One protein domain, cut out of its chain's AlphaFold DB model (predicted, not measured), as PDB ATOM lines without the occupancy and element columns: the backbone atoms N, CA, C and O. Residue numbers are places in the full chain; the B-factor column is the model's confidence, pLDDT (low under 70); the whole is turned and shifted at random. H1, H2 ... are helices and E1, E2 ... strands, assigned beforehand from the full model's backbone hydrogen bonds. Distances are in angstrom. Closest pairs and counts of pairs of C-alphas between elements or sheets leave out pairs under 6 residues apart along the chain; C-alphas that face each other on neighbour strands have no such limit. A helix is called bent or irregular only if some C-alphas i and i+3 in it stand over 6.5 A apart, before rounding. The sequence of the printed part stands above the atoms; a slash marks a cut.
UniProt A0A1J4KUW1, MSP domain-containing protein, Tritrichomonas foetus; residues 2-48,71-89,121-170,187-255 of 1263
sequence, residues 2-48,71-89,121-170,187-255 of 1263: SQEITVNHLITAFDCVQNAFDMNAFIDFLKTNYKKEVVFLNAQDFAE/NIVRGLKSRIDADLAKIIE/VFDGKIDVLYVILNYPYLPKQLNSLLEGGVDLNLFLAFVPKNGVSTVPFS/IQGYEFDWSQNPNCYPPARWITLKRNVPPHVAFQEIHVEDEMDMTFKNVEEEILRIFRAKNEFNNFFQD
ATOM      1  N   SER A   2      33.123  38.386   0.090       39.62
ATOM      2  CA  SER A   2      32.250  37.332   0.615       39.62
ATOM      3  C   SER A   2      32.133  37.483   2.128       39.62
ATOM      4  O   SER A   2      33.152  37.423   2.812       39.62
ATOM      5  N   GLN A   3      30.918  37.670   2.646       48.22
ATOM      6  CA  GLN A   3      30.677  37.471   4.075       48.22
ATOM      7  C   GLN A   3      30.917  35.996   4.404       48.22
ATOM      8  O   GLN A   3      30.488  35.107   3.663       48.22
ATOM      9  N   GLU A   4      31.634  35.737   5.491       53.97
ATOM     10  CA  GLU A   4      31.894  34.383   5.953       53.97
ATOM     11  C   GLU A   4      30.628  33.838   6.622       53.97
ATOM     12  O   GLU A   4      30.201  34.313   7.671       53.97
ATOM     13  N   ILE A   5      29.960  32.899   5.948       70.00
ATOM     14  CA  ILE A   5      28.671  32.356   6.392       70.00
ATOM     15  C   ILE A   5      28.913  31.391   7.552       70.00
ATOM     16  O   ILE A   5      29.301  30.237   7.342       70.00
ATOM     17  N   THR A   6      28.672  31.884   8.764       74.38
ATOM     18  CA  THR A   6      28.735  31.131  10.016       74.38
ATOM     19  C   THR A   6      27.473  30.291  10.253       74.38
ATOM     20  O   THR A   6      26.388  30.545   9.709       74.38
ATOM     21  N   VAL A   7      27.627  29.252  11.075       79.75
ATOM     22  CA  VAL A   7      26.541  28.398  11.564       79.75
ATOM     23  C   VAL A   7      26.618  28.361  13.084       79.75
ATOM     24  O   VAL A   7      27.579  27.840  13.653       79.75
ATOM     25  N   ASN A   8      25.604  28.934  13.723       83.06
ATOM     26  CA  ASN A   8      25.457  28.961  15.166       83.06
ATOM     27  C   ASN A   8      24.881  27.612  15.589       83.06
ATOM     28  O   ASN A   8      23.747  27.284  15.247       83.06
ATOM     29  N   HIS A   9      25.656  26.828  16.323       86.88
ATOM     30  CA  HIS A   9      25.198  25.567  16.889       86.88
ATOM     31  C   HIS A   9      25.370  25.597  18.402       86.88
ATOM     32  O   HIS A   9      26.216  26.326  18.921       86.88
ATOM     33  N   LEU A  10      24.558  24.808  19.094       87.25
ATOM     34  CA  LEU A  10      24.646  24.609  20.536       87.25
ATOM     35  C   LEU A  10      24.740  23.110  20.813       87.25
ATOM     36  O   LEU A  10      24.099  22.318  20.117       87.25
ATOM     37  N   ILE A  11      25.520  22.718  21.816       90.62
ATOM     38  CA  ILE A  11      25.643  21.318  22.234       90.62
ATOM     39  C   ILE A  11      25.119  21.182  23.663       90.62
ATOM     40  O   ILE A  11      25.563  21.899  24.559       90.62
ATOM     41  N   THR A  12      24.186  20.258  23.886       91.50
ATOM     42  CA  THR A  12      23.548  20.006  25.188       91.50
ATOM     43  C   THR A  12      23.518  18.513  25.518       91.50
ATOM     44  O   THR A  12      23.591  17.677  24.619       91.50
ATOM     45  N   ALA A  13      23.366  18.163  26.793       90.56
ATOM     46  CA  ALA A  13      23.041  16.812  27.255       90.56
ATOM     47  C   ALA A  13      21.746  16.823  28.089       90.56
ATOM     48  O   ALA A  13      21.420  17.845  28.694       90.56
ATOM     49  N   PHE A  14      20.999  15.712  28.095       90.75
ATOM     50  CA  PHE A  14      19.697  15.585  28.773       90.75
ATOM     51  C   PHE A  14      19.731  14.542  29.907       90.75
ATOM     52  O   PHE A  14      20.220  13.427  29.713       90.75
ATOM     53  N   ASP A  15      19.126  14.883  31.046       87.56
ATOM     54  CA  ASP A  15      18.762  13.994  32.156       87.56
ATOM     55  C   ASP A  15      17.259  14.125  32.480       87.56
ATOM     56  O   ASP A  15      16.635  15.143  32.181       87.56
ATOM     57  N   CYS A  16      16.660  13.112  33.114       85.81
ATOM     58  CA  CYS A  16      15.263  13.145  33.569       85.81
ATOM     59  C   CYS A  16      15.159  12.714  35.039       85.81
ATOM     60  O   CYS A  16      15.787  11.738  35.448       85.81
ATOM     61  N   VAL A  17      14.368  13.440  35.831       84.81
ATOM     62  CA  VAL A  17      14.226  13.253  37.281       84.81
ATOM     63  C   VAL A  17      12.849  12.679  37.614       84.81
ATOM     64  O   VAL A  17      11.840  13.072  37.040       84.81
ATOM     65  N   GLN A  18      12.809  11.722  38.540       78.94
ATOM     66  CA  GLN A  18      11.634  10.983  39.032       78.94
ATOM     67  C   GLN A  18      10.743  10.350  37.941       78.94
ATOM     68  O   GLN A  18       9.576  10.055  38.185       78.94
ATOM     69  N   ASN A  19      11.299  10.093  36.748       78.31
ATOM     70  CA  ASN A  19      10.546   9.757  35.531       78.31
ATOM     71  C   ASN A  19       9.434  10.782  35.224       78.31
ATOM     72  O   ASN A  19       8.321  10.392  34.877       78.31
ATOM     73  N   ALA A  20       9.731  12.082  35.360       78.94
ATOM     74  CA  ALA A  20       8.786  13.186  35.154       78.94
ATOM     75  C   ALA A  20       7.972  13.082  33.854       78.94
ATOM     76  O   ALA A  20       6.839  13.556  33.805       78.94
ATOM     77  N   PHE A  21       8.549  12.480  32.810       82.38
ATOM     78  CA  PHE A  21       7.915  12.288  31.511       82.38
ATOM     79  C   PHE A  21       8.567  11.147  30.715       82.38
ATOM     80  O   PHE A  21       9.691  10.734  31.018       82.38
ATOM     81  N   ASP A  22       7.907  10.659  29.658       85.56
ATOM     82  CA  ASP A  22       8.518   9.689  28.738       85.56
ATOM     83  C   ASP A  22       9.537  10.371  27.810       85.56
ATOM     84  O   ASP A  22       9.238  10.836  26.706       85.56
ATOM     85  N   MET A  23      10.783  10.389  28.280       84.44
ATOM     86  CA  MET A  23      11.949  10.896  27.561       84.44
ATOM     87  C   MET A  23      12.174  10.196  26.205       84.44
ATOM     88  O   MET A  23      12.678  10.827  25.279       84.44
ATOM     89  N   ASN A  24      11.790   8.921  26.038       86.25
ATOM     90  CA  ASN A  24      11.959   8.215  24.761       86.25
ATOM     91  C   ASN A  24      10.921   8.685  23.741       86.25
ATOM     92  O   ASN A  24      11.278   9.017  22.609       86.25
ATOM     93  N   ALA A  25       9.656   8.773  24.157       86.69
ATOM     94  CA  ALA A  25       8.588   9.300  23.315       86.69
ATOM     95  C   ALA A  25       8.846  10.769  22.931       86.69
ATOM     96  O   ALA A  25       8.656  11.136  21.772       86.69
ATOM     97  N   PHE A  26       9.377  11.584  23.852       88.25
ATOM     98  CA  PHE A  26       9.784  12.962  23.557       88.25
ATOM     99  C   PHE A  26      10.953  13.035  22.556       88.25
ATOM    100  O   PHE A  26      10.907  13.813  21.605       88.25
ATOM    101  N   ILE A  27      11.972  12.177  22.688       87.69
ATOM    102  CA  ILE A  27      13.069  12.077  21.709       87.69
ATOM    103  C   ILE A  27      12.541  11.711  20.309       87.69
ATOM    104  O   ILE A  27      12.972  12.303  19.317       87.69
ATOM    105  N   ASP A  28      11.614  10.757  20.198       88.25
ATOM    106  CA  ASP A  28      11.069  10.327  18.904       88.25
ATOM    107  C   ASP A  28      10.077  11.343  18.302       88.25
ATOM    108  O   ASP A  28      10.061  11.531  17.080       88.25
ATOM    109  N   PHE A  29       9.351  12.092  19.137       90.00
ATOM    110  CA  PHE A  29       8.616  13.300  18.745       90.00
ATOM    111  C   PHE A  29       9.560  14.349  18.129       90.00
ATOM    112  O   PHE A  29       9.341  14.787  16.995       90.00
ATOM    113  N   LEU A  30      10.675  14.680  18.796       88.88
ATOM    114  CA  LEU A  30      11.648  15.660  18.293       88.88
ATOM    115  C   LEU A  30      12.328  15.201  16.990       88.88
ATOM    116  O   LEU A  30      12.428  15.984  16.046       88.88
ATOM    117  N   LYS A  31      12.706  13.918  16.870       87.00
ATOM    118  CA  LYS A  31      13.221  13.327  15.611       87.00
ATOM    119  C   LYS A  31      12.221  13.376  14.451       87.00
ATOM    120  O   LYS A  31      12.641  13.266  13.295       87.00
ATOM    121  N   THR A  32      10.924  13.461  14.744       87.44
ATOM    122  CA  THR A  32       9.851  13.482  13.742       87.44
ATOM    123  C   THR A  32       9.548  14.910  13.297       87.44
ATOM    124  O   THR A  32       9.541  15.180  12.096       87.44
ATOM    125  N   ASN A  33       9.371  15.826  14.252       85.81
ATOM    126  CA  ASN A  33       8.875  17.180  13.997       85.81
ATOM    127  C   ASN A  33       9.991  18.219  13.770       85.81
ATOM    128  O   ASN A  33       9.824  19.111  12.943       85.81
ATOM    129  N   TYR A  34      11.150  18.065  14.421       86.19
ATOM    130  CA  TYR A  34      12.245  19.054  14.464       86.19
ATOM    131  C   TYR A  34      13.565  18.502  13.895       86.19
ATOM    132  O   TYR A  34      14.664  18.755  14.387       86.19
ATOM    133  N   LYS A  35      13.454  17.676  12.848       81.25
ATOM    134  CA  LYS A  35      14.535  16.824  12.326       81.25
ATOM    135  C   LYS A  35      15.715  17.566  11.674       81.25
ATOM    136  O   LYS A  35      16.749  16.944  11.430       81.25
ATOM    137  N   LYS A  36      15.572  18.844  11.308       81.00
ATOM    138  CA  LYS A  36      16.685  19.648  10.758       81.00
ATOM    139  C   LYS A  36      17.325  20.518  11.838       81.00
ATOM    140  O   LYS A  36      18.472  20.914  11.684       81.00
ATOM    141  N   GLU A  37      16.552  20.809  12.875       84.69
ATOM    142  CA  GLU A  37      16.791  21.779  13.932       84.69
ATOM    143  C   GLU A  37      17.423  21.110  15.171       84.69
ATOM    144  O   GLU A  37      18.224  21.732  15.866       84.69
ATOM    145  N   VAL A  38      17.113  19.829  15.426       88.31
ATOM    146  CA  VAL A  38      17.615  19.034  16.561       88.31
ATOM    147  C   VAL A  38      18.259  17.729  16.076       88.31
ATOM    148  O   VAL A  38      17.648  16.939  15.355       88.31
ATOM    149  N   VAL A  39      19.500  17.467  16.505       89.81
ATOM    150  CA  VAL A  39      20.291  16.283  16.126       89.81
ATOM    151  C   VAL A  39      20.748  15.517  17.369       89.81
ATOM    152  O   VAL A  39      21.577  15.992  18.140       89.81
ATOM    153  N   PHE A  40      20.250  14.291  17.539       89.38
ATOM    154  CA  PHE A  40      20.645  13.409  18.642       89.38
ATOM    155  C   PHE A  40      21.927  12.627  18.326       89.38
ATOM    156  O   PHE A  40      22.048  12.017  17.262       89.38
ATOM    157  N   LEU A  41      22.857  12.601  19.282       90.25
ATOM    158  CA  LEU A  41      24.145  11.918  19.211       90.25
ATOM    159  C   LEU A  41      24.275  10.938  20.386       90.25
ATOM    160  O   LEU A  41      24.615  11.322  21.502       90.25
ATOM    161  N   ASN A  42      24.005   9.655  20.145       87.31
ATOM    162  CA  ASN A  42      24.159   8.615  21.162       87.31
ATOM    163  C   ASN A  42      25.630   8.190  21.281       87.31
ATOM    164  O   ASN A  42      26.185   7.598  20.359       87.31
ATOM    165  N   ALA A  43      26.260   8.447  22.427       85.81
ATOM    166  CA  ALA A  43      27.671   8.127  22.643       85.81
ATOM    167  C   ALA A  43      27.997   6.625  22.531       85.81
ATOM    168  O   ALA A  43      29.096   6.260  22.104       85.81
ATOM    169  N   GLN A  44      27.029   5.757  22.851       83.88
ATOM    170  CA  GLN A  44      27.164   4.302  22.733       83.88
ATOM    171  C   GLN A  44      27.502   3.863  21.298       83.88
ATOM    172  O   GLN A  44      28.294   2.939  21.116       83.88
ATOM    173  N   ASP A  45      26.964   4.551  20.287       84.00
ATOM    174  CA  ASP A  45      27.147   4.207  18.870       84.00
ATOM    175  C   ASP A  45      28.613   4.389  18.420       84.00
ATOM    176  O   ASP A  45      29.072   3.749  17.474       84.00
ATOM    177  N   PHE A  46      29.371   5.239  19.121       84.31
ATOM    178  CA  PHE A  46      30.780   5.524  18.842       84.31
ATOM    179  C   PHE A  46      31.744   4.666  19.677       84.31
ATOM    180  O   PHE A  46      32.892   4.463  19.271       84.31
ATOM    181  N   ALA A  47      31.287   4.107  20.805       73.50
ATOM    182  CA  ALA A  47      32.083   3.237  21.675       73.50
ATOM    183  C   ALA A  47      32.498   1.917  20.993       73.50
ATOM    184  O   ALA A  47      33.542   1.349  21.312       73.50
ATOM    185  N   GLU A  48      31.707   1.441  20.027       63.12
ATOM    186  CA  GLU A  48      31.901   0.150  19.349       63.12
ATOM    187  C   GLU A  48      32.727   0.257  18.044       63.12
ATOM    188  O   GLU A  48      32.884  -0.722  17.314       63.12
ATOM    189  N   ASN A  71      37.749   7.343  21.642       84.06
ATOM    190  CA  ASN A  71      37.026   6.917  20.439       84.06
ATOM    191  C   ASN A  71      35.630   7.550  20.377       84.06
ATOM    192  O   ASN A  71      35.222   8.018  19.314       84.06
ATOM    193  N   ILE A  72      34.934   7.625  21.519       86.81
ATOM    194  CA  ILE A  72      33.622   8.277  21.642       86.81
ATOM    195  C   ILE A  72      33.730   9.754  21.247       86.81
ATOM    196  O   ILE A  72      33.028  10.199  20.342       86.81
ATOM    197  N   VAL A  73      34.663  10.497  21.854       87.62
ATOM    198  CA  VAL A  73      34.879  11.926  21.569       87.62
ATOM    199  C   VAL A  73      35.226  12.165  20.097       87.62
ATOM    200  O   VAL A  73      34.633  13.032  19.453       87.62
ATOM    201  N   ARG A  74      36.150  11.376  19.528       86.25
ATOM    202  CA  ARG A  74      36.541  11.497  18.114       86.25
ATOM    203  C   ARG A  74      35.374  11.203  17.169       86.25
ATOM    204  O   ARG A  74      35.240  11.872  16.145       86.25
ATOM    205  N   GLY A  75      34.537  10.224  17.510       87.44
ATOM    206  CA  GLY A  75      33.327   9.877  16.767       87.44
ATOM    207  C   GLY A  75      32.282  10.993  16.790       87.44
ATOM    208  O   GLY A  75      31.830  11.420  15.727       87.44
ATOM    209  N   LEU A  76      31.971  11.517  17.983       89.50
ATOM    210  CA  LEU A  76      31.065  12.654  18.180       89.50
ATOM    211  C   LEU A  76      31.525  13.873  17.370       89.50
ATOM    212  O   LEU A  76      30.752  14.401  16.572       89.50
ATOM    213  N   LYS A  77      32.798  14.269  17.499       89.88
ATOM    214  CA  LYS A  77      33.354  15.409  16.758       89.88
ATOM    215  C   LYS A  77      33.295  15.220  15.246       89.88
ATOM    216  O   LYS A  77      32.735  16.061  14.552       89.88
ATOM    217  N   SER A  78      33.800  14.092  14.742       88.44
ATOM    218  CA  SER A  78      33.782  13.778  13.307       88.44
ATOM    219  C   SER A  78      32.362  13.794  12.727       88.44
ATOM    220  O   SER A  78      32.160  14.149  11.565       88.44
ATOM    221  N   ARG A  79      31.349  13.467  13.545       89.31
ATOM    222  CA  ARG A  79      29.943  13.571  13.153       89.31
ATOM    223  C   ARG A  79      29.442  15.018  13.117       89.31
ATOM    224  O   ARG A  79      28.798  15.384  12.135       89.31
ATOM    225  N   ILE A  80      29.745  15.815  14.143       89.81
ATOM    226  CA  ILE A  80      29.372  17.238  14.233       89.81
ATOM    227  C   ILE A  80      30.020  18.031  13.091       89.81
ATOM    228  O   ILE A  80      29.307  18.682  12.333       89.81
ATOM    229  N   ASP A  81      31.335  17.902  12.888       87.75
ATOM    230  CA  ASP A  81      32.079  18.577  11.814       87.75
ATOM    231  C   ASP A  81      31.481  18.258  10.427       87.75
ATOM    232  O   ASP A  81      31.272  19.146   9.592       87.75
ATOM    233  N   ALA A  82      31.141  16.984  10.188       87.94
ATOM    234  CA  ALA A  82      30.562  16.528   8.927       87.94
ATOM    235  C   ALA A  82      29.114  16.999   8.698       87.94
ATOM    236  O   ALA A  82      28.708  17.140   7.542       87.94
ATOM    237  N   ASP A  83      28.322  17.224   9.748       87.00
ATOM    238  CA  ASP A  83      26.964  17.767   9.625       87.00
ATOM    239  C   ASP A  83      26.977  19.305   9.538       87.00
ATOM    240  O   ASP A  83      26.326  19.859   8.647       87.00
ATOM    241  N   LEU A  84      27.821  19.997  10.315       86.69
ATOM    242  CA  LEU A  84      28.081  21.439  10.182       86.69
ATOM    243  C   LEU A  84      28.526  21.817   8.764       86.69
ATOM    244  O   LEU A  84      27.991  22.768   8.193       86.69
ATOM    245  N   ALA A  85      29.424  21.046   8.143       85.06
ATOM    246  CA  ALA A  85      29.841  21.279   6.759       85.06
ATOM    247  C   ALA A  85      28.656  21.274   5.767       85.06
ATOM    248  O   ALA A  85      28.580  22.134   4.884       85.06
ATOM    249  N   LYS A  86      27.688  20.359   5.941       86.00
ATOM    250  CA  LYS A  86      26.467  20.276   5.112       86.00
ATOM    251  C   LYS A  86      25.523  21.447   5.378       86.00
ATOM    252  O   LYS A  86      24.915  21.959   4.439       86.00
ATOM    253  N   ILE A  87      25.405  21.890   6.631       84.06
ATOM    254  CA  ILE A  87      24.570  23.039   7.016       84.06
ATOM    255  C   ILE A  87      25.157  24.332   6.430       84.06
ATOM    256  O   ILE A  87      24.427  25.104   5.811       84.06
ATOM    257  N   ILE A  88      26.481  24.524   6.501       83.75
ATOM    258  CA  ILE A  88      27.201  25.642   5.865       83.75
ATOM    259  C   ILE A  88      26.986  25.634   4.342       83.75
ATOM    260  O   ILE A  88      26.691  26.674   3.750       83.75
ATOM    261  N   GLU A  89      27.107  24.475   3.685       82.06
ATOM    262  CA  GLU A  89      26.864  24.356   2.240       82.06
ATOM    263  C   GLU A  89      25.389  24.624   1.880       82.06
ATOM    264  O   GLU A  89      25.093  25.255   0.863       82.06
ATOM    265  N   VAL A 121      12.500  28.170  14.872       70.31
ATOM    266  CA  VAL A 121      12.928  27.640  16.172       70.31
ATOM    267  C   VAL A 121      14.202  28.353  16.647       70.31
ATOM    268  O   VAL A 121      15.088  28.666  15.847       70.31
ATOM    269  N   PHE A 122      14.267  28.648  17.942       80.44
ATOM    270  CA  PHE A 122      15.317  29.423  18.603       80.44
ATOM    271  C   PHE A 122      15.484  30.846  18.033       80.44
ATOM    272  O   PHE A 122      16.612  31.300  17.830       80.44
ATOM    273  N   ASP A 123      14.389  31.564  17.742       77.62
ATOM    274  CA  ASP A 123      14.377  32.897  17.095       77.62
ATOM    275  C   ASP A 123      15.144  32.959  15.742       77.62
ATOM    276  O   ASP A 123      15.470  34.046  15.257       77.62
ATOM    277  N   GLY A 124      15.533  31.819  15.152       73.38
ATOM    278  CA  GLY A 124      16.518  31.773  14.061       73.38
ATOM    279  C   GLY A 124      17.945  32.206  14.460       73.38
ATOM    280  O   GLY A 124      18.756  32.529  13.592       73.38
ATOM    281  N   LYS A 125      18.259  32.245  15.764       79.19
ATOM    282  CA  LYS A 125      19.582  32.587  16.330       79.19
ATOM    283  C   LYS A 125      20.504  31.375  16.452       79.19
ATOM    284  O   LYS A 125      21.723  31.544  16.396       79.19
ATOM    285  N   ILE A 126      19.931  30.183  16.609       83.12
ATOM    286  CA  ILE A 126      20.622  28.890  16.620       83.12
ATOM    287  C   ILE A 126      20.125  28.107  15.404       83.12
ATOM    288  O   ILE A 126      18.925  27.996  15.186       83.12
ATOM    289  N   ASP A 127      21.050  27.590  14.598       83.12
ATOM    290  CA  ASP A 127      20.736  26.845  13.377       83.12
ATOM    291  C   ASP A 127      20.475  25.359  13.651       83.12
ATOM    292  O   ASP A 127      19.611  24.766  13.009       83.12
ATOM    293  N   VAL A 128      21.246  24.757  14.571       88.44
ATOM    294  CA  VAL A 128      21.116  23.352  14.997       88.44
ATOM    295  C   VAL A 128      21.488  23.179  16.471       88.44
ATOM    296  O   VAL A 128      22.551  23.623  16.914       88.44
ATOM    297  N   LEU A 129      20.641  22.457  17.202       89.38
ATOM    298  CA  LEU A 129      20.897  21.936  18.541       89.38
ATOM    299  C   LEU A 129      21.390  20.481  18.457       89.38
ATOM    300  O   LEU A 129      20.665  19.600  17.995       89.38
ATOM    301  N   TYR A 130      22.600  20.207  18.942       91.81
ATOM    302  CA  TYR A 130      23.104  18.843  19.118       91.81
ATOM    303  C   TYR A 130      22.819  18.354  20.539       91.81
ATOM    304  O   TYR A 130      23.272  18.961  21.508       91.81
ATOM    305  N   VAL A 131      22.112  17.232  20.670       91.31
ATOM    306  CA  VAL A 131      21.799  16.600  21.960       91.31
ATOM    307  C   VAL A 131      22.645  15.340  22.121       91.31
ATOM    308  O   VAL A 131      22.403  14.336  21.449       91.31
ATOM    309  N   ILE A 132      23.634  15.371  23.013       91.12
ATOM    310  CA  ILE A 132      24.426  14.194  23.380       91.12
ATOM    311  C   ILE A 132      23.627  13.352  24.381       91.12
ATOM    312  O   ILE A 132      23.142  13.852  25.395       91.12
ATOM    313  N   LEU A 133      23.498  12.059  24.086       88.06
ATOM    314  CA  LEU A 133      22.845  11.074  24.947       88.06
ATOM    315  C   LEU A 133      23.874  10.074  25.486       88.06
ATOM    316  O   LEU A 133      24.803   9.674  24.778       88.06
ATOM    317  N   ASN A 134      23.655   9.631  26.727       84.69
ATOM    318  CA  ASN A 134      24.451   8.620  27.434       84.69
ATOM    319  C   ASN A 134      25.935   8.990  27.668       84.69
ATOM    320  O   ASN A 134      26.782   8.103  27.774       84.69
ATOM    321  N   TYR A 135      26.276  10.287  27.709       87.19
ATOM    322  CA  TYR A 135      27.641  10.792  27.938       87.19
ATOM    323  C   TYR A 135      27.643  12.317  28.172       87.19
ATOM    324  O   TYR A 135      26.789  12.995  27.600       87.19
ATOM    325  N   PRO A 136      28.617  12.889  28.911       90.25
ATOM    326  CA  PRO A 136      29.584  12.218  29.783       90.25
ATOM    327  C   PRO A 136      28.956  11.790  31.122       90.25
ATOM    328  O   PRO A 136      27.817  12.142  31.434       90.25
ATOM    329  N   TYR A 137      29.715  11.034  31.916       88.31
ATOM    330  CA  TYR A 137      29.371  10.658  33.294       88.31
ATOM    331  C   TYR A 137      30.421  11.112  34.315       88.31
ATOM    332  O   TYR A 137      30.077  11.489  35.429       88.31
ATOM    333  N   LEU A 138      31.704  11.072  33.939       87.06
ATOM    334  CA  LEU A 138      32.839  11.329  34.830       87.06
ATOM    335  C   LEU A 138      33.622  12.590  34.416       87.06
ATOM    336  O   LEU A 138      33.692  12.884  33.220       87.06
ATOM    337  N   PRO A 139      34.311  13.294  35.339       83.50
ATOM    338  CA  PRO A 139      35.056  14.514  35.009       83.50
ATOM    339  C   PRO A 139      36.098  14.311  33.902       83.50
ATOM    340  O   PRO A 139      36.193  15.111  32.980       83.50
ATOM    341  N   LYS A 140      36.813  13.175  33.914       84.06
ATOM    342  CA  LYS A 140      37.793  12.830  32.869       84.06
ATOM    343  C   LYS A 140      37.166  12.727  31.470       84.06
ATOM    344  O   LYS A 140      37.769  13.166  30.501       84.06
ATOM    345  N   GLN A 141      35.943  12.198  31.372       88.94
ATOM    346  CA  GLN A 141      35.206  12.075  30.108       88.94
ATOM    347  C   GLN A 141      34.767  13.432  29.559       88.94
ATOM    348  O   GLN A 141      34.798  13.642  28.346       88.94
ATOM    349  N   LEU A 142      34.366  14.344  30.450       86.81
ATOM    350  CA  LEU A 142      34.025  15.719  30.100       86.81
ATOM    351  C   LEU A 142      35.268  16.502  29.656       86.81
ATOM    352  O   LEU A 142      35.237  17.119  28.595       86.81
ATOM    353  N   ASN A 143      36.377  16.412  30.393       84.00
ATOM    354  CA  ASN A 143      37.629  17.070  30.014       84.00
ATOM    355  C   ASN A 143      38.108  16.585  28.641       84.00
ATOM    356  O   ASN A 143      38.327  17.404  27.757       84.00
ATOM    357  N   SER A 144      38.138  15.269  28.398       85.38
ATOM    358  CA  SER A 144      38.490  14.734  27.076       85.38
ATOM    359  C   SER A 144      37.517  15.143  25.961       85.38
ATOM    360  O   SER A 144      37.946  15.263  24.817       85.38
ATOM    361  N   LEU A 145      36.226  15.369  26.252       87.88
ATOM    362  CA  LEU A 145      35.246  15.875  25.275       87.88
ATOM    363  C   LEU A 145      35.588  17.308  24.837       87.88
ATOM    364  O   LEU A 145      35.607  17.608  23.641       87.88
ATOM    365  N   LEU A 146      35.924  18.154  25.810       85.44
ATOM    366  CA  LEU A 146      36.294  19.555  25.621       85.44
ATOM    367  C   LEU A 146      37.673  19.692  24.950       85.44
ATOM    368  O   LEU A 146      37.793  20.405  23.958       85.44
ATOM    369  N   GLU A 147      38.681  18.943  25.408       85.56
ATOM    370  CA  GLU A 147      40.017  18.835  24.790       85.56
ATOM    371  C   GLU A 147      39.949  18.315  23.346       85.56
ATOM    372  O   GLU A 147      40.682  18.775  22.471       85.56
ATOM    373  N   GLY A 148      39.029  17.385  23.063       82.56
ATOM    374  CA  GLY A 148      38.738  16.943  21.699       82.56
ATOM    375  C   GLY A 148      38.176  18.058  20.808       82.56
ATOM    376  O   GLY A 148      38.225  17.950  19.580       82.56
ATOM    377  N   GLY A 149      37.676  19.146  21.394       82.31
ATOM    378  CA  GLY A 149      37.034  20.264  20.713       82.31
ATOM    379  C   GLY A 149      35.560  20.008  20.407       82.31
ATOM    380  O   GLY A 149      35.117  20.325  19.306       82.31
ATOM    381  N   VAL A 150      34.827  19.408  21.351       86.38
ATOM    382  CA  VAL A 150      33.359  19.377  21.382       86.38
ATOM    383  C   VAL A 150      32.910  20.244  22.564       86.38
ATOM    384  O   VAL A 150      32.909  19.791  23.707       86.38
ATOM    385  N   ASP A 151      32.575  21.510  22.296       82.12
ATOM    386  CA  ASP A 151      32.173  22.488  23.322       82.12
ATOM    387  C   ASP A 151      30.746  22.210  23.826       82.12
ATOM    388  O   ASP A 151      29.770  22.770  23.331       82.12
ATOM    389  N   LEU A 152      30.616  21.303  24.797       86.62
ATOM    390  CA  LEU A 152      29.355  21.046  25.495       86.62
ATOM    391  C   LEU A 152      28.951  22.293  26.294       86.62
ATOM    392  O   LEU A 152      29.685  22.728  27.175       86.62
ATOM    393  N   ASN A 153      27.791  22.875  25.990       85.56
ATOM    394  CA  ASN A 153      27.365  24.176  26.513       85.56
ATOM    395  C   ASN A 153      26.344  24.101  27.651       85.56
ATOM    396  O   ASN A 153      26.192  25.078  28.384       85.56
ATOM    397  N   LEU A 154      25.617  22.990  27.759       88.50
ATOM    398  CA  LEU A 154      24.430  22.901  28.601       88.50
ATOM    399  C   LEU A 154      24.147  21.460  29.058       88.50
ATOM    400  O   LEU A 154      24.254  20.513  28.278       88.50
ATOM    401  N   PHE A 155      23.730  21.309  30.310       90.00
ATOM    402  CA  PHE A 155      23.023  20.139  30.823       90.00
ATOM    403  C   PHE A 155      21.592  20.547  31.191       90.00
ATOM    404  O   PHE A 155      21.404  21.470  31.982       90.00
ATOM    405  N   LEU A 156      20.598  19.846  30.640       90.75
ATOM    406  CA  LEU A 156      19.181  20.036  30.961       90.75
ATOM    407  C   LEU A 156      18.641  18.858  31.769       90.75
ATOM    408  O   LEU A 156      18.829  17.707  31.372       90.75
ATOM    409  N   ALA A 157      17.950  19.152  32.870       89.50
ATOM    410  CA  ALA A 157      17.219  18.167  33.659       89.50
ATOM    411  C   ALA A 157      15.709  18.401  33.549       89.50
ATOM    412  O   ALA A 157      15.202  19.457  33.927       89.50
ATOM    413  N   PHE A 158      14.989  17.398  33.053       89.75
ATOM    414  CA  PHE A 158      13.529  17.408  33.003       89.75
ATOM    415  C   PHE A 158      12.953  17.016  34.367       89.75
ATOM    416  O   PHE A 158      13.158  15.886  34.822       89.75
ATOM    417  N   VAL A 159      12.235  17.947  35.000       89.75
ATOM    418  CA  VAL A 159      11.657  17.815  36.347       89.75
ATOM    419  C   VAL A 159      10.119  17.890  36.317       89.75
ATOM    420  O   VAL A 159       9.547  18.526  35.428       89.75
ATOM    421  N   PRO A 160       9.406  17.257  37.268       85.62
ATOM    422  CA  PRO A 160       7.955  17.347  37.380       85.62
ATOM    423  C   PRO A 160       7.438  18.782  37.564       85.62
ATOM    424  O   PRO A 160       8.061  19.633  38.208       85.62
ATOM    425  N   LYS A 161       6.220  19.007  37.071       81.88
ATOM    426  CA  LYS A 161       5.460  20.266  37.149       81.88
ATOM    427  C   LYS A 161       5.234  20.796  38.575       81.88
ATOM    428  O   LYS A 161       5.121  21.999  38.771       81.88
ATOM    429  N   ASN A 162       5.215  19.907  39.572       78.25
ATOM    430  CA  ASN A 162       4.966  20.237  40.984       78.25
ATOM    431  C   ASN A 162       6.254  20.377  41.831       78.25
ATOM    432  O   ASN A 162       6.170  20.416  43.057       78.25
ATOM    433  N   GLY A 163       7.436  20.424  41.203       72.94
ATOM    434  CA  GLY A 163       8.730  20.458  41.898       72.94
ATOM    435  C   GLY A 163       9.212  19.085  42.391       72.94
ATOM    436  O   GLY A 163       8.579  18.059  42.137       72.94
ATOM    437  N   VAL A 164      10.369  19.063  43.067       77.75
ATOM    438  CA  VAL A 164      11.072  17.829  43.468       77.75
ATOM    439  C   VAL A 164      11.656  17.937  44.878       77.75
ATOM    440  O   VAL A 164      12.321  18.913  45.216       77.75
ATOM    441  N   SER A 165      11.461  16.902  45.699       74.31
ATOM    442  CA  SER A 165      12.179  16.729  46.972       74.31
ATOM    443  C   SER A 165      13.566  16.124  46.744       74.31
ATOM    444  O   SER A 165      13.714  15.202  45.941       74.31
ATOM    445  N   THR A 166      14.585  16.590  47.467       78.25
ATOM    446  CA  THR A 166      15.956  16.062  47.373       78.25
ATOM    447  C   THR A 166      16.034  14.588  47.777       78.25
ATOM    448  O   THR A 166      15.538  14.174  48.824       78.25
ATOM    449  N   VAL A 167      16.667  13.781  46.921       77.75
ATOM    450  CA  VAL A 167      16.842  12.333  47.109       77.75
ATOM    451  C   VAL A 167      18.299  11.988  46.792       77.75
ATOM    452  O   VAL A 167      18.689  12.017  45.618       77.75
ATOM    453  N   PRO A 168      19.121  11.661  47.809       75.06
ATOM    454  CA  PRO A 168      20.547  11.436  47.619       75.06
ATOM    455  C   PRO A 168      20.820  10.189  46.771       75.06
ATOM    456  O   PRO A 168      20.113   9.180  46.844       75.06
ATOM    457  N   PHE A 169      21.895  10.251  45.986       77.19
ATOM    458  CA  PHE A 169      22.383   9.124  45.195       77.19
ATOM    459  C   PHE A 169      22.727   7.925  46.091       77.19
ATOM    460  O   PHE A 169      23.431   8.059  47.091       77.19
ATOM    461  N   SER A 170      22.258   6.732  45.717       64.69
ATOM    462  CA  SER A 170      22.464   5.503  46.487       64.69
ATOM    463  C   SER A 170      22.999   4.397  45.584       64.69
ATOM    464  O   SER A 170      22.304   3.947  44.674       64.69
ATOM    465  N   ILE A 187      29.499   1.972  28.918       81.75
ATOM    466  CA  ILE A 187      30.399   3.103  29.186       81.75
ATOM    467  C   ILE A 187      30.659   3.200  30.701       81.75
ATOM    468  O   ILE A 187      29.753   3.015  31.514       81.75
ATOM    469  N   GLN A 188      31.900   3.483  31.105       80.06
ATOM    470  CA  GLN A 188      32.243   3.670  32.518       80.06
ATOM    471  C   GLN A 188      31.510   4.895  33.091       80.06
ATOM    472  O   GLN A 188      31.525   5.955  32.468       80.06
ATOM    473  N   GLY A 189      30.898   4.773  34.271       79.62
ATOM    474  CA  GLY A 189      30.059   5.825  34.846       79.62
ATOM    475  C   GLY A 189      28.577   5.722  34.465       79.62
ATOM    476  O   GLY A 189      27.795   6.549  34.923       79.62
ATOM    477  N   TYR A 190      28.154   4.712  33.693       83.50
ATOM    478  CA  TYR A 190      26.733   4.446  33.416       83.50
ATOM    479  C   TYR A 190      25.893   4.252  34.698       83.50
ATOM    480  O   TYR A 190      24.690   4.497  34.703       83.50
ATOM    481  N   GLU A 191      26.524   3.902  35.822       80.75
ATOM    482  CA  GLU A 191      25.911   3.897  37.152       80.75
ATOM    483  C   GLU A 191      25.458   5.281  37.667       80.75
ATOM    484  O   GLU A 191      24.772   5.335  38.683       80.75
ATOM    485  N   PHE A 192      25.797   6.378  36.978       84.00
ATOM    486  CA  PHE A 192      25.303   7.743  37.229       84.00
ATOM    487  C   PHE A 192      24.220   8.190  36.232       84.00
ATOM    488  O   PHE A 192      23.775   9.336  36.283       84.00
ATOM    489  N   ASP A 193      23.792   7.319  35.311       83.56
ATOM    490  CA  ASP A 193      22.751   7.648  34.340       83.56
ATOM    491  C   ASP A 193      21.357   7.732  34.981       83.56
ATOM    492  O   ASP A 193      21.027   6.971  35.901       83.56
ATOM    493  N   TRP A 194      20.515   8.628  34.458       83.00
ATOM    494  CA  TRP A 194      19.131   8.786  34.906       83.00
ATOM    495  C   TRP A 194      18.303   7.510  34.697       83.00
ATOM    496  O   TRP A 194      17.453   7.199  35.526       83.00
ATOM    497  N   SER A 195      18.604   6.701  33.672       81.69
ATOM    498  CA  SER A 195      17.930   5.411  33.450       81.69
ATOM    499  C   SER A 195      18.232   4.356  34.528       81.69
ATOM    500  O   SER A 195      17.471   3.400  34.675       81.69
ATOM    501  N   GLN A 196      19.312   4.528  35.301       81.50
ATOM    502  CA  GLN A 196      19.660   3.675  36.444       81.50
ATOM    503  C   GLN A 196      19.230   4.281  37.788       81.50
ATOM    504  O   GLN A 196      18.933   3.540  38.726       81.50
ATOM    505  N   ASN A 197      19.155   5.614  37.882       78.25
ATOM    506  CA  ASN A 197      18.852   6.348  39.115       78.25
ATOM    507  C   ASN A 197      17.688   7.340  38.939       78.25
ATOM    508  O   ASN A 197      17.845   8.509  39.301       78.25
ATOM    509  N   PRO A 198      16.520   6.924  38.412       78.44
ATOM    510  CA  PRO A 198      15.479   7.868  38.008       78.44
ATOM    511  C   PRO A 198      15.009   8.748  39.167       78.44
ATOM    512  O   PRO A 198      14.743   9.923  38.971       78.44
ATOM    513  N   ASN A 199      14.968   8.228  40.396       79.88
ATOM    514  CA  ASN A 199      14.450   8.966  41.550       79.88
ATOM    515  C   ASN A 199      15.463   9.929  42.206       79.88
ATOM    516  O   ASN A 199      15.114  10.542  43.210       79.88
ATOM    517  N   CYS A 200      16.699  10.036  41.708       81.31
ATOM    518  CA  CYS A 200      17.751  10.848  42.326       81.31
ATOM    519  C   CYS A 200      17.614  12.336  41.957       81.31
ATOM    520  O   CYS A 200      17.471  12.671  40.780       81.31
ATOM    521  N   TYR A 201      17.683  13.219  42.958       81.62
ATOM    522  CA  TYR A 201      17.616  14.670  42.773       81.62
ATOM    523  C   TYR A 201      18.535  15.405  43.770       81.62
ATOM    524  O   TYR A 201      18.381  15.183  44.979       81.62
ATOM    525  N   PRO A 202      19.456  16.282  43.313       84.69
ATOM    526  CA  PRO A 202      19.769  16.600  41.909       84.69
ATOM    527  C   PRO A 202      20.311  15.384  41.124       84.69
ATOM    528  O   PRO A 202      20.713  14.397  41.744       84.69
ATOM    529  N   PRO A 203      20.321  15.412  39.774       87.38
ATOM    530  CA  PRO A 203      20.724  14.264  38.961       87.38
ATOM    531  C   PRO A 203      22.109  13.710  39.335       87.38
ATOM    532  O   PRO A 203      23.074  14.460  39.497       87.38
ATOM    533  N   ALA A 204      22.249  12.382  39.397       83.69
ATOM    534  CA  ALA A 204      23.497  11.719  39.800       83.69
ATOM    535  C   ALA A 204      24.712  12.104  38.920       83.69
ATOM    536  O   ALA A 204      25.841  12.234  39.411       83.69
ATOM    537  N   ARG A 205      24.468  12.365  37.628       86.19
ATOM    538  CA  ARG A 205      25.437  12.932  36.677       86.19
ATOM    539  C   ARG A 205      25.896  14.339  37.086       86.19
ATOM    540  O   ARG A 205      27.090  14.626  37.057       86.19
ATOM    541  N   TRP A 206      24.972  15.207  37.505       86.94
ATOM    542  CA  TRP A 206      25.263  16.591  37.900       86.94
ATOM    543  C   TRP A 206      26.133  16.642  39.157       86.94
ATOM    544  O   TRP A 206      27.145  17.337  39.153       86.94
ATOM    545  N   ILE A 207      25.806  15.843  40.182       80.00
ATOM    546  CA  ILE A 207      26.592  15.721  41.428       80.00
ATOM    547  C   ILE A 207      28.070  15.420  41.123       80.00
ATOM    548  O   ILE A 207      28.973  15.974  41.749       80.00
ATOM    549  N   THR A 208      28.312  14.566  40.127       80.69
ATOM    550  CA  THR A 208      29.652  14.117  39.726       80.69
ATOM    551  C   THR A 208      30.387  15.140  38.849       80.69
ATOM    552  O   THR A 208      31.611  15.272  38.938       80.69
ATOM    553  N   LEU A 209      29.663  15.872  37.994       83.44
ATOM    554  CA  LEU A 209      30.259  16.776  37.008       83.44
ATOM    555  C   LEU A 209      30.390  18.231  37.479       83.44
ATOM    556  O   LEU A 209      31.447  18.805  37.225       83.44
ATOM    557  N   LYS A 210      29.386  18.825  38.151       80.06
ATOM    558  CA  LYS A 210      29.229  20.294  38.325       80.06
ATOM    559  C   LYS A 210      30.526  21.003  38.745       80.06
ATOM    560  O   LYS A 210      30.984  21.908  38.053       80.06
ATOM    561  N   ARG A 211      31.191  20.478  39.785       70.88
ATOM    562  CA  ARG A 211      32.462  20.985  40.353       70.88
ATOM    563  C   ARG A 211      33.650  21.040  39.373       70.88
ATOM    564  O   ARG A 211      34.604  21.761  39.631       70.88
ATOM    565  N   ASN A 212      33.626  20.262  38.288       73.88
ATOM    566  CA  ASN A 212      34.757  20.066  37.366       73.88
ATOM    567  C   ASN A 212      34.511  20.617  35.947       73.88
ATOM    568  O   ASN A 212      35.425  20.645  35.128       73.88
ATOM    569  N   VAL A 213      33.281  21.025  35.631       79.50
ATOM    570  CA  VAL A 213      32.892  21.570  34.316       79.50
ATOM    571  C   VAL A 213      33.485  22.979  34.131       79.50
ATOM    572  O   VAL A 213      33.653  23.655  35.140       79.50
ATOM    573  N   PRO A 214      33.782  23.488  32.917       81.19
ATOM    574  CA  PRO A 214      34.129  24.904  32.717       81.19
ATOM    575  C   PRO A 214      33.013  25.879  33.152       81.19
ATOM    576  O   PRO A 214      31.838  25.515  33.115       81.19
ATOM    577  N   PRO A 215      33.333  27.139  33.509       79.94
ATOM    578  CA  PRO A 215      32.349  28.099  34.028       79.94
ATOM    579  C   PRO A 215      31.326  28.587  32.986       79.94
ATOM    580  O   PRO A 215      30.295  29.132  33.369       79.94
ATOM    581  N   HIS A 216      31.584  28.398  31.686       80.31
ATOM    582  CA  HIS A 216      30.702  28.822  30.586       80.31
ATOM    583  C   HIS A 216      29.619  27.799  30.205       80.31
ATOM    584  O   HIS A 216      28.895  28.014  29.229       80.31
ATOM    585  N   VAL A 217      29.549  26.676  30.925       85.69
ATOM    586  CA  VAL A 217      28.589  25.591  30.701       85.69
ATOM    587  C   VAL A 217      27.491  25.689  31.751       85.69
ATOM    588  O   VAL A 217      27.771  25.675  32.949       85.69
ATOM    589  N   ALA A 218      26.244  25.787  31.306       85.25
ATOM    590  CA  ALA A 218      25.101  25.879  32.203       85.25
ATOM    591  C   ALA A 218      24.600  24.489  32.635       85.25
ATOM    592  O   ALA A 218      24.645  23.517  31.879       85.25
ATOM    593  N   PHE A 219      24.068  24.431  33.848       88.06
ATOM    594  CA  PHE A 219      23.141  23.407  34.324       88.06
ATOM    595  C   PHE A 219      21.800  24.108  34.559       88.06
ATOM    596  O   PHE A 219      21.785  25.129  35.244       88.06
ATOM    597  N   GLN A 220      20.713  23.616  33.964       88.12
ATOM    598  CA  GLN A 220      19.394  24.254  34.045       88.12
ATOM    599  C   GLN A 220      18.282  23.200  34.110       88.12
ATOM    600  O   GLN A 220      18.346  22.152  33.463       88.12
ATOM    601  N   GLU A 221      17.260  23.476  34.912       89.06
ATOM    602  CA  GLU A 221      16.090  22.612  35.076       89.06
ATOM    603  C   GLU A 221      14.930  23.087  34.202       89.06
ATOM    604  O   GLU A 221      14.780  24.284  33.950       89.06
ATOM    605  N   ILE A 222      14.124  22.135  33.730       89.00
ATOM    606  CA  ILE A 222      12.952  22.377  32.886       89.00
ATOM    607  C   ILE A 222      11.762  21.633  33.476       89.00
ATOM    608  O   ILE A 222      11.737  20.398  33.497       89.00
ATOM    609  N   HIS A 223      10.750  22.388  33.902       88.06
ATOM    610  CA  HIS A 223       9.458  21.825  34.273       88.06
ATOM    611  C   HIS A 223       8.762  21.252  33.039       88.06
ATOM    612  O   HIS A 223       8.581  21.936  32.025       88.06
ATOM    613  N   VAL A 224       8.393  19.977  33.137       88.31
ATOM    614  CA  VAL A 224       7.674  19.264  32.084       88.31
ATOM    615  C   VAL A 224       6.183  19.582  32.152       88.31
ATOM    616  O   VAL A 224       5.577  19.557  33.224       88.31
ATOM    617  N   GLU A 225       5.604  19.858  30.989       87.44
ATOM    618  CA  GLU A 225       4.181  20.112  30.790       87.44
ATOM    619  C   GLU A 225       3.447  18.858  30.295       87.44
ATOM    620  O   GLU A 225       4.054  17.909  29.798       87.44
ATOM    621  N   ASP A 226       2.116  18.863  30.396       81.81
ATOM    622  CA  ASP A 226       1.268  17.722  30.016       81.81
ATOM    623  C   ASP A 226       1.320  17.400  28.499       81.81
ATOM    624  O   ASP A 226       0.950  16.304  28.075       81.81
ATOM    625  N   GLU A 227       1.820  18.333  27.675       86.44
ATOM    626  CA  GLU A 227       2.020  18.183  26.228       86.44
ATOM    627  C   GLU A 227       3.505  18.290  25.822       86.44
ATOM    628  O   GLU A 227       4.260  19.138  26.314       86.44
ATOM    629  N   MET A 228       3.920  17.477  24.839       86.31
ATOM    630  CA  MET A 228       5.292  17.480  24.299       86.31
ATOM    631  C   MET A 228       5.653  18.798  23.602       86.31
ATOM    632  O   MET A 228       6.758  19.302  23.798       86.31
ATOM    633  N   ASP A 229       4.730  19.384  22.834       86.38
ATOM    634  CA  ASP A 229       4.920  20.687  22.183       86.38
ATOM    635  C   ASP A 229       5.150  21.816  23.198       86.38
ATOM    636  O   ASP A 229       5.989  22.688  22.976       86.38
ATOM    637  N   MET A 230       4.436  21.803  24.328       85.38
ATOM    638  CA  MET A 230       4.621  22.792  25.397       85.38
ATOM    639  C   MET A 230       5.945  22.575  26.135       85.38
ATOM    640  O   MET A 230       6.697  23.524  26.340       85.38
ATOM    641  N   THR A 231       6.301  21.322  26.420       87.00
ATOM    642  CA  THR A 231       7.600  20.979  27.014       87.00
ATOM    643  C   THR A 231       8.773  21.381  26.110       87.00
ATOM    644  O   THR A 231       9.795  21.854  26.603       87.00
ATOM    645  N   PHE A 232       8.637  21.267  24.783       89.62
ATOM    646  CA  PHE A 232       9.667  21.742  23.855       89.62
ATOM    647  C   PHE A 232       9.765  23.274  23.786       89.62
ATOM    648  O   PHE A 232      10.874  23.785  23.655       89.62
ATOM    649  N   LYS A 233       8.666  24.022  23.956       87.81
ATOM    650  CA  LYS A 233       8.738  25.492  24.087       87.81
ATOM    651  C   LYS A 233       9.516  25.910  25.332       87.81
ATOM    652  O   LYS A 233      10.365  26.785  25.227       87.81
ATOM    653  N   ASN A 234       9.323  25.230  26.465       86.94
ATOM    654  CA  ASN A 234      10.119  25.483  27.673       86.94
ATOM    655  C   ASN A 234      11.627  25.246  27.405       86.94
ATOM    656  O   ASN A 234      12.465  26.034  27.839       86.94
ATOM    657  N   VAL A 235      11.979  24.209  26.627       88.31
ATOM    658  CA  VAL A 235      13.361  23.962  26.154       88.31
ATOM    659  C   VAL A 235      13.865  25.080  25.232       88.31
ATOM    660  O   VAL A 235      15.013  25.502  25.358       88.31
ATOM    661  N   GLU A 236      13.036  25.562  24.306       87.94
ATOM    662  CA  GLU A 236      13.372  26.633  23.363       87.94
ATOM    663  C   GLU A 236      13.608  27.982  24.065       87.94
ATOM    664  O   GLU A 236      14.604  28.656  23.784       87.94
ATOM    665  N   GLU A 237      12.737  28.348  25.008       86.94
ATOM    666  CA  GLU A 237      12.827  29.587  25.785       86.94
ATOM    667  C   GLU A 237      14.050  29.591  26.717       86.94
ATOM    668  O   GLU A 237      14.812  30.562  26.704       86.94
ATOM    669  N   GLU A 238      14.324  28.494  27.434       87.00
ATOM    670  CA  GLU A 238      15.525  28.372  28.276       87.00
ATOM    671  C   GLU A 238      16.822  28.397  27.460       87.00
ATOM    672  O   GLU A 238      17.763  29.126  27.785       87.00
ATOM    673  N   ILE A 239      16.878  27.681  26.334       87.88
ATOM    674  CA  ILE A 239      18.041  27.727  25.437       87.88
ATOM    675  C   ILE A 239      18.283  29.156  24.916       87.88
ATOM    676  O   ILE A 239      19.433  29.602  24.835       87.88
ATOM    677  N   LEU A 240      17.222  29.912  24.621       85.69
ATOM    678  CA  LEU A 240      17.317  31.319  24.231       85.69
ATOM    679  C   LEU A 240      17.738  32.247  25.382       85.69
ATOM    680  O   LEU A 240      18.484  33.197  25.130       85.69
ATOM    681  N   ARG A 241      17.294  31.987  26.617       84.69
ATOM    682  CA  ARG A 241      17.691  32.692  27.851       84.69
ATOM    683  C   ARG A 241      19.193  32.520  28.102       84.69
ATOM    684  O   ARG A 241      19.927  33.509  28.129       84.69
ATOM    685  N   ILE A 242      19.669  31.275  28.119       85.12
ATOM    686  CA  ILE A 242      21.083  30.909  28.306       85.12
ATOM    687  C   ILE A 242      21.968  31.470  27.180       85.12
ATOM    688  O   ILE A 242      23.031  32.029  27.454       85.12
ATOM    689  N   PHE A 243      21.543  31.389  25.912       83.88
ATOM    690  CA  PHE A 243      22.323  31.924  24.785       83.88
ATOM    691  C   PHE A 243      22.512  33.449  24.864       83.88
ATOM    692  O   PHE A 243      23.573  33.963  24.506       83.88
ATOM    693  N   ARG A 244      21.509  34.189  25.354       83.25
ATOM    694  CA  ARG A 244      21.620  35.638  25.593       83.25
ATOM    695  C   ARG A 244      22.592  35.906  26.749       83.25
ATOM    696  O   ARG A 244      23.576  36.620  26.551       83.25
ATOM    697  N   ALA A 245      22.391  35.242  27.888       84.50
ATOM    698  CA  ALA A 245      23.229  35.393  29.076       84.50
ATOM    699  C   ALA A 245      24.707  35.020  28.851       84.50
ATOM    700  O   ALA A 245      25.578  35.705  29.377       84.50
ATOM    701  N   LYS A 246      25.030  34.009  28.022       83.25
ATOM    702  CA  LYS A 246      26.426  33.616  27.716       83.25
ATOM    703  C   LYS A 246      27.237  34.758  27.093       83.25
ATOM    704  O   LYS A 246      28.429  34.877  27.366       83.25
ATOM    705  N   ASN A 247      26.603  35.625  26.301       81.81
ATOM    706  CA  ASN A 247      27.274  36.793  25.726       81.81
ATOM    707  C   ASN A 247      27.525  37.884  26.779       81.81
ATOM    708  O   ASN A 247      28.605  38.469  26.808       81.81
ATOM    709  N   GLU A 248      26.564  38.135  27.671       81.94
ATOM    710  CA  GLU A 248      26.716  39.121  28.750       81.94
ATOM    711  C   GLU A 248      27.708  38.656  29.826       81.94
ATOM    712  O   GLU A 248      28.543  39.449  30.254       81.94
ATOM    713  N   PHE A 249      27.704  37.366  30.175       84.56
ATOM    714  CA  PHE A 249      28.700  36.722  31.035       84.56
ATOM    715  C   PHE A 249      30.117  36.913  30.474       84.56
ATOM    716  O   PHE A 249      30.984  37.460  31.153       84.56
ATOM    717  N   ASN A 250      30.346  36.545  29.207       83.50
ATOM    718  CA  ASN A 250      31.658  36.688  28.571       83.50
ATOM    719  C   ASN A 250      32.156  38.146  28.569       83.50
ATOM    720  O   ASN A 250      33.337  38.379  28.805       83.50
ATOM    721  N   ASN A 251      31.265  39.120  28.356       83.50
ATOM    722  CA  ASN A 251      31.609  40.542  28.424       83.50
ATOM    723  C   ASN A 251      31.899  41.004  29.868       83.50
ATOM    724  O   ASN A 251      32.830  41.769  30.095       83.50
ATOM    725  N   PHE A 252      31.127  40.542  30.859       79.69
ATOM    726  CA  PHE A 252      31.268  40.946  32.267       79.69
ATOM    727  C   PHE A 252      32.560  40.431  32.922       79.69
ATOM    728  O   PHE A 252      33.117  41.097  33.800       79.69
ATOM    729  N   PHE A 253      33.035  39.260  32.492       79.88
ATOM    730  CA  PHE A 253      34.285  38.648  32.950       79.88
ATOM    731  C   PHE A 253      35.483  38.921  32.020       79.88
ATOM    732  O   PHE A 253      36.570  38.424  32.292       79.88
ATOM    733  N   GLN A 254      35.334  39.729  30.960       81.19
ATOM    734  CA  GLN A 254      36.421  40.006  30.007       81.19
ATOM    735  C   GLN A 254      37.659  40.642  30.673       81.19
ATOM    736  O   GLN A 254      38.785  40.276  30.343       81.19
ATOM    737  N   ASP A 255      37.440  41.552  31.626       80.88
ATOM    738  CA  ASP A 255      38.493  42.278  32.353       80.88
ATOM    739  C   ASP A 255      38.712  41.738  33.788       80.88
ATOM    740  O   ASP A 255      39.240  42.449  34.647       80.88
TER     741      ASP A 255
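This is residues 2 to 48, 71 to 89, 121 to 170 and 187 to 255 of the 1263 residues of the protein "MSP domain-containing protein" of Tritrichomonas foetus (UniProt A0A1J4KUW1). A strongly twisted sheet of five parallel strands makes the middle layer of three, with H1 and the long H7 on one face and H3 and H6 on the other. H2 packs on H3, H5 on H6 and H4 on H7. Printed are 185 residues with seven named helices and five named strands, along the chain E1 H1 E2 H2 H3 H4 E3 H5 E4 H6 E5 H7; the sheet's order is E2 E3 E1 E4 E5. The class is mixed, helices and strands; the whole is compact, with a radius of gyration of the C-alphas of 16.4 A and spans of 55 by 42 by 35 A.

Start at the inner strand E1, residues 9 to 16. Parallel to it are E3, residues 128 to 133, with N 12 and O 130 2.9 A apart, and E4, residues 154 to 159, with N 13 and O 154 2.9 A apart, both within hydrogen-bond range. Edge strand E2, residues 38 to 42, is parallel to E3, with N 41 and O 131 at 2.8 A; edge strand E5, residues 218 to 223, is parallel to E4, with N 155 and O 218 at 2.9 A. H7, residues 228 to 252, is on the sheet at a height of 8.3 A, slantwise to E4 at 37 degrees on the local plane. H1, residues 23 to 33, is on the sheet, over none of its strands, but only just: 2 of its C-alphas fall on E2 and 2 on E1. On the face opposite to H7, H3, residues 71 to 89, is over E2 and E3 at a height of 9.7 A. On the same face as H3, H6, residues 204 to 212, is over E4; it is irregular, with C-alphas 208 and 211 7.4 A apart. H5, residues 139 to 147, touches H6, closest at the C-alphas of Pro 139 and Leu 209, 5.7 A. H2, residues 44 to 47, touches residues 71 to 76 of H3, and H4, residues 121 to 124, touches residues 236 to 240 of H7; the closest C-alphas are those of Phe 46 and Ile 72, 4.8 A, and of Phe 122 and Glu 236, 5.9 A. E1, H1, E2 and E3, H5, E4 are split strand-helix-strand units, each with another strand between its two, E3 and E1 in turn, and right-handed crossovers. Each O i to N i+4 pair is within hydrogen-bond range in H1 and H5, against 14 of 15 in H3, 3 of 5 in H6 and 19 of 21 in H7; H2 and H4 are too short for one.

Find C-alpha 9 at (25.198, 25.567, 16.889); E1 runs 23.0 A from there. H3 is 27.2 A long. H7 runs 35.9 A, to C-alpha 252 at (31.268, 40.946, 32.267).

Three cuts leave out residues 49 to 70, 90 to 120 and 171 to 186, with C-alpha gaps of 8.6 A, 20.0 A and 19.2 A. No link printed whole is long. Residues 2 to 4, 48 and 170 have pLDDT under 70.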